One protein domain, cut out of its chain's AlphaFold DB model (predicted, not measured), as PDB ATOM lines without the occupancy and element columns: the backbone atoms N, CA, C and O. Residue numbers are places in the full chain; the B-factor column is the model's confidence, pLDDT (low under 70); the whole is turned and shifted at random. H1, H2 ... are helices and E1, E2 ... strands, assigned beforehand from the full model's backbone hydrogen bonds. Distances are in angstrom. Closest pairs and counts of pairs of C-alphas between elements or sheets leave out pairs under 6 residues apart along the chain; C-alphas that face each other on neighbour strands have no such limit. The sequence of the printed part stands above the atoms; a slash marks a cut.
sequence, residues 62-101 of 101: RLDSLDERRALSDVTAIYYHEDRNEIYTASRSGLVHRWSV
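This is residues 62 to 101 of the 101 residues of an uncharacterized protein of Cyanidiococcus yangmingshanensis (UniProt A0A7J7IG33). A narrow sheet of three antiparallel strands, E1, E2 and E3, zigzags back and forth, and one short helix, H1, packs across one face of it, over E3, with its last residue, Ala 71, near the end of E2 and the start of E3. The opposite face of the sheet is bare of any named helix. The printed part has 40 residues, with one named helix and three named strands in the order H1, E1, E2, E3 along the chain; the sheet order is E1, E2, E3, and the class is mixed, helices and strands. The whole is compact, with a radius of gyration of the C-alphas of 10.1 A, and flat, with spans of 28 by 21 by 10 A.

H1, residues 66 to 71, is on the sheet formed by E1, residues 75 to 81, E2, residues 86 to 91, and E3, residues 96 to 100. Its height over the sheet is 8.1 A. It lies over E3 and runs across the strands, at 85 degrees to E3 on the local plane. The closest C-alphas of H1 and E3 are those of Ala 71 and His 97, 5.9 A apart; the closest of H1 and E2 are those of Ala 71 and Ser 91, 5.6 A apart. In H1 every O i to N i+4 pair is within hydrogen-bond range. The three strands make a meander, each strand the antiparallel neighbour of the one before. E1 and E2 are a hairpin, with 162 degrees between their directions; N 79 and O 88 are 2.9 A apart and N 88 and O 79 are 2.7 A apart, both within hydrogen-bond range. E2 and E3 are a hairpin too, at 154 degrees, with N 99 and O 87 within hydrogen-bond range at 2.7 A and N 89 and O 97 at 2.9 A. E2 is the inner strand, and E1 and E3 are edge strands.

H1 runs from Leu 66, with its C-alpha at (-47.968, -37.299, -37.626), to Ala 71, a length of 8.6 A. E1 runs from Val 75, with its C-alpha at (-36.526, -28.811, -33.308), to His 81 and is 17.3 A long. E2, from Glu 86 to Ser 91, is 16.7 A long. E3, from Val 96 to Ser 100, is 13.6 A long and ends with C-alpha 100 at (-36.267, -32.996, -49.908).

The two C-alphas farthest apart are those of Asp 64 and Asp 83, at 29.0 A. The printed part runs from residue 62 to residue 101, the chain's last residue, and has no cut. The links H1 to E1, E1 to E2 and E2 to E3 are tight, and no link is long. The mean pLDDT of the printed part is 91.6, and no printed residue is under 70.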
ATOM      1  N   ARG A  62     -46.887 -32.384 -43.615       86.56
ATOM      2  CA  ARG A  62     -48.158 -32.719 -44.251       86.56
ATOM      3  C   ARG A  62     -49.249 -32.884 -43.194       86.56
ATOM      4  O   ARG A  62     -48.995 -33.344 -42.081       86.56
ATOM      5  N   LEU A  63     -50.476 -32.522 -43.567       80.56
ATOM      6  CA  LEU A  63     -51.648 -32.545 -42.680       80.56
ATOM      7  C   LEU A  63     -51.910 -33.935 -42.080       80.56
ATOM      8  O   LEU A  63     -52.326 -34.046 -40.929       80.56
ATOM      9  N   ASP A  64     -51.644 -34.981 -42.856       84.81
ATOM     10  CA  ASP A  64     -51.845 -36.387 -42.514       84.81
ATOM     11  C   ASP A  64     -50.597 -37.062 -41.919       84.81
ATOM     12  O   ASP A  64     -50.677 -38.199 -41.453       84.81
ATOM     13  N   SER A  65     -49.453 -36.369 -41.874       87.56
ATOM     14  CA  SER A  65     -48.185 -36.946 -41.426       87.56
ATOM     15  C   SER A  65     -47.867 -36.575 -39.979       87.56
ATOM     16  O   SER A  65     -47.257 -35.548 -39.672       87.56
ATOM     17  N   LEU A  66     -48.267 -37.449 -39.053       86.56
ATOM     18  CA  LEU A  66     -47.968 -37.299 -37.626       86.56
ATOM     19  C   LEU A  66     -46.453 -37.315 -37.344       86.56
ATOM     20  O   LEU A  66     -45.987 -36.599 -36.457       86.56
ATOM     21  N   ASP A  67     -45.691 -38.107 -38.096       87.19
ATOM     22  CA  ASP A  67     -44.241 -38.229 -37.922       87.19
ATOM     23  C   ASP A  67     -43.522 -36.943 -38.328       87.19
ATOM     24  O   ASP A  67     -42.689 -36.441 -37.574       87.19
ATOM     25  N   GLU A  68     -43.923 -36.334 -39.446       90.25
ATOM     26  CA  GLU A  68     -43.430 -35.018 -39.856       90.25
ATOM     27  C   GLU A  68     -43.785 -33.940 -38.821       90.25
ATOM     28  O   GLU A  68     -42.941 -33.118 -38.458       90.25
ATOM     29  N   ARG A  69     -45.015 -33.959 -38.285       89.00
ATOM     30  CA  ARG A  69     -45.444 -33.015 -37.236       89.00
ATOM     31  C   ARG A  69     -44.594 -33.148 -35.977       89.00
ATOM     32  O   ARG A  69     -44.191 -32.140 -35.402       89.00
ATOM     33  N   ARG A  70     -44.304 -34.382 -35.557       88.25
ATOM     34  CA  ARG A  70     -43.434 -34.675 -34.406       88.25
ATOM     35  C   ARG A  70     -41.988 -34.281 -34.665       88.25
ATOM     36  O   ARG A  70     -41.339 -33.777 -33.756       88.25
ATOM     37  N   ALA A  71     -41.491 -34.484 -35.878       91.38
ATOM     38  CA  ALA A  71     -40.134 -34.107 -36.248       91.38
ATOM     39  C   ALA A  71     -39.920 -32.589 -36.262       91.38
ATOM     40  O   ALA A  71     -38.826 -32.123 -35.949       91.38
ATOM     41  N   LEU A  72     -40.963 -31.822 -36.592       92.25
ATOM     42  CA  LEU A  72     -40.949 -30.362 -36.509       92.25
ATOM     43  C   LEU A  72     -41.352 -29.824 -35.128       92.25
ATOM     44  O   LEU A  72     -41.261 -28.619 -34.895       92.25
ATOM     45  N   SER A  73     -41.789 -30.679 -34.204       90.38
ATOM     46  CA  SER A  73     -42.054 -30.301 -32.816       90.38
ATOM     47  C   SER A  73     -40.734 -30.232 -32.047       90.38
ATOM     48  O   SER A  73     -39.954 -31.181 -32.065       90.38
ATOM     49  N   ASP A  74     -40.471 -29.105 -31.379       90.25
ATOM     50  CA  ASP A  74     -39.258 -28.887 -30.582       90.25
ATOM     51  C   ASP A  74     -37.952 -29.227 -31.329       90.25
ATOM     52  O   ASP A  74     -37.129 -30.013 -30.846       90.25
ATOM     53  N   VAL A  75     -37.761 -28.648 -32.521       93.12
ATOM     54  CA  VAL A  75     -36.526 -28.811 -33.308       93.12
ATOM     55  C   VAL A  75     -35.329 -28.281 -32.516       93.12
ATOM     56  O   VAL A  75     -35.324 -27.145 -32.047       93.12
ATOM     57  N   THR A  76     -34.299 -29.112 -32.385       95.19
ATOM     58  CA  THR A  76     -33.066 -28.815 -31.634       95.19
ATOM     59  C   THR A  76     -31.827 -28.754 -32.519       95.19
ATOM     60  O   THR A  76     -30.863 -28.083 -32.163       95.19
ATOM     61  N   ALA A  77     -31.848 -29.418 -33.677       95.69
ATOM     62  CA  ALA A  77     -30.767 -29.361 -34.650       95.69
ATOM     63  C   ALA A  77     -31.303 -29.408 -36.082       95.69
ATOM     64  O   ALA A  77     -32.333 -30.028 -36.361       95.69
ATOM     65  N   ILE A  78     -30.571 -28.756 -36.984       95.56
ATOM     66  CA  ILE A  78     -30.825 -28.740 -38.423       95.56
ATOM     67  C   ILE A  78     -29.493 -28.987 -39.130       95.56
ATOM     68  O   ILE A  78     -28.478 -28.391 -38.768       95.56
ATOM     69  N   TYR A  79     -29.501 -29.855 -40.136       96.75
ATOM     70  CA  TYR A  79     -28.353 -30.145 -40.986       96.75
ATOM     71  C   TYR A  79     -28.779 -30.136 -42.454       96.75
ATOM     72  O   TYR A  79     -29.786 -30.741 -42.804       96.75
ATOM     73  N   TYR A  80     -28.023 -29.459 -43.315       95.56
ATOM     74  CA  TYR A  80     -28.262 -29.442 -44.756       95.56
ATOM     75  C   TYR A  80     -27.175 -30.243 -45.471       95.56
ATOM     76  O   TYR A  80     -25.986 -30.020 -45.244       95.56
ATOM     77  N   HIS A  81     -27.589 -31.173 -46.330       96.12
ATOM     78  CA  HIS A  81     -26.697 -31.943 -47.185       96.12
ATOM     79  C   HIS A  81     -26.727 -31.365 -48.601       96.12
ATOM     80  O   HIS A  81     -27.643 -31.650 -49.374       96.12
ATOM     81  N   GLU A  82     -25.688 -30.611 -48.959       94.19
ATOM     82  CA  GLU A  82     -25.626 -29.840 -50.210       94.19
ATOM     83  C   GLU A  82     -25.745 -30.724 -51.459       94.19
ATOM     84  O   GLU A  82     -26.622 -30.489 -52.285       94.19
ATOM     85  N   ASP A  83     -24.958 -31.804 -51.554       96.06
ATOM     86  CA  ASP A  83     -24.953 -32.664 -52.754       96.06
ATOM     87  C   ASP A  83     -26.287 -33.376 -53.015       96.06
ATOM     88  O   ASP A  83     -26.593 -33.757 -54.143       96.06
ATOM     89  N   ARG A  84     -27.072 -33.604 -51.957       94.31
ATOM     90  CA  ARG A  84     -28.358 -34.305 -52.032       94.31
ATOM     91  C   ARG A  84     -29.537 -33.350 -52.057       94.31
ATOM     92  O   ARG A  84     -30.647 -33.794 -52.334       94.31
ATOM     93  N   ASN A  85     -29.300 -32.069 -51.773       92.56
ATOM     94  CA  ASN A  85     -30.339 -31.064 -51.625       92.56
ATOM     95  C   ASN A  85     -31.414 -31.524 -50.608       92.56
ATOM     96  O   ASN A  85     -32.621 -31.489 -50.855       92.56
ATOM     97  N   GLU A  86     -30.945 -32.022 -49.459       95.25
ATOM     98  CA  GLU A  86     -31.768 -32.577 -48.379       95.25
ATOM     99  C   GLU A  86     -31.518 -31.830 -47.066       95.25
ATOM    100  O   GLU A  86     -30.375 -31.555 -46.704       95.25
ATOM    101  N   ILE A  87     -32.582 -31.559 -46.312       95.44
ATOM    102  CA  ILE A  87     -32.507 -31.003 -44.957       95.44
ATOM    103  C   ILE A  87     -32.870 -32.100 -43.960       95.44
ATOM    104  O   ILE A  87     -33.854 -32.809 -44.135       95.44
ATOM    105  N   TYR A  88     -32.104 -32.217 -42.886       95.75
ATOM    106  CA  TYR A  88     -32.348 -33.120 -41.774       95.75
ATOM    107  C   TYR A  88     -32.673 -32.299 -40.531       95.75
ATOM    108  O   TYR A  88     -31.950 -31.363 -40.190       95.75
ATOM    109  N   THR A  89     -33.755 -32.650 -39.847       95.88
ATOM    110  CA  THR A  89     -34.191 -31.994 -38.609       95.88
ATOM    111  C   THR A  89     -34.187 -32.996 -37.474       95.88
ATOM    112  O   THR A  89     -34.702 -34.099 -37.658       95.88
ATOM    113  N   ALA A  90     -33.663 -32.612 -36.311       94.50
ATOM    114  CA  ALA A  90     -33.722 -33.420 -35.097       94.50
ATOM    115  C   ALA A  90     -34.588 -32.749 -34.027       94.50
ATOM    116  O   ALA A  90     -34.404 -31.565 -33.731       94.50
ATOM    117  N   SER A  91     -35.499 -33.502 -33.415       91.44
ATOM    118  CA  SER A  91     -36.351 -33.024 -32.322       91.44
ATOM    119  C   SER A  91     -35.779 -33.372 -30.945       91.44
ATOM    120  O   SER A  91     -34.918 -34.244 -30.804       91.44
ATOM    121  N   ARG A  92     -36.303 -32.735 -29.891       89.94
ATOM    122  CA  ARG A  92     -35.959 -33.040 -28.488       89.94
ATOM    123  C   ARG A  92     -36.163 -34.514 -28.109       89.94
ATOM    124  O   ARG A  92     -35.469 -35.014 -27.231       89.94
ATOM    125  N   SER A  93     -37.101 -35.209 -28.752       87.44
ATOM    126  CA  SER A  93     -37.337 -36.641 -28.526       87.44
ATOM    127  C   SER A  93     -36.314 -37.550 -29.221       87.44
ATOM    128  O   SER A  93     -36.399 -38.767 -29.078       87.44
ATOM    129  N   GLY A  94     -35.355 -36.982 -29.960       89.69
ATOM    130  CA  GLY A  94     -34.341 -37.723 -30.711       89.69
ATOM    131  C   GLY A  94     -34.816 -38.224 -32.076       89.69
ATOM    132  O   GLY A  94     -34.125 -39.032 -32.692       89.69
ATOM    133  N   LEU A  95     -35.979 -37.770 -32.565       90.94
ATOM    134  CA  LEU A  95     -36.451 -38.112 -33.909       90.94
ATOM    135  C   LEU A  95     -35.673 -37.313 -34.948       90.94
ATOM    136  O   LEU A  95     -35.530 -36.102 -34.802       90.94
ATOM    137  N   VAL A  96     -35.226 -37.986 -36.009       94.88
ATOM    138  CA  VAL A  96     -34.585 -37.358 -37.166       94.88
ATOM    139  C   VAL A  96     -35.465 -37.556 -38.389       94.88
ATOM    140  O   VAL A  96     -35.817 -38.688 -38.718       94.88
ATOM    141  N   HIS A  97     -35.793 -36.464 -39.075       94.75
ATOM    142  CA  HIS A  97     -36.586 -36.491 -40.304       94.75
ATOM    143  C   HIS A  97     -35.854 -35.800 -41.444       94.75
ATOM    144  O   HIS A  97     -35.134 -34.827 -41.228       94.75
ATOM    145  N   ARG A  98     -36.048 -36.321 -42.656       95.69
ATOM    146  CA  ARG A  98     -35.406 -35.859 -43.886       95.69
ATOM    147  C   ARG A  98     -36.424 -35.170 -44.787       95.69
ATOM    148  O   ARG A  98     -37.437 -35.767 -45.134       95.69
ATOM    149  N   TRP A  99     -36.091 -33.969 -45.236       93.75
ATOM    150  CA  TRP A  99     -36.870 -33.135 -46.144       93.75
ATOM    151  C   TRP A  99     -36.131 -33.000 -47.468       93.75
ATOM    152  O   TRP A  99     -34.945 -32.669 -47.480       93.75
ATOM    153  N   SER A 100     -36.823 -33.239 -48.577       89.31
ATOM    154  CA  SER A 100     -36.267 -32.996 -49.908       89.31
ATOM    155  C   SER A 100     -36.608 -31.567 -50.319       89.31
ATOM    156  O   SER A 100     -37.787 -31.195 -50.330       89.31
ATOM    157  N   VAL A 101     -35.573 -30.771 -50.598       80.06
ATOM    158  CA  VAL A 101     -35.708 -29.351 -50.946       80.06
ATOM    159  C   VAL A 101     -36.096 -29.195 -52.388       80.06
ATOM    160  O   VAL A 101     -35.437 -29.772 -53.272       80.06
TER     161      VAL A 101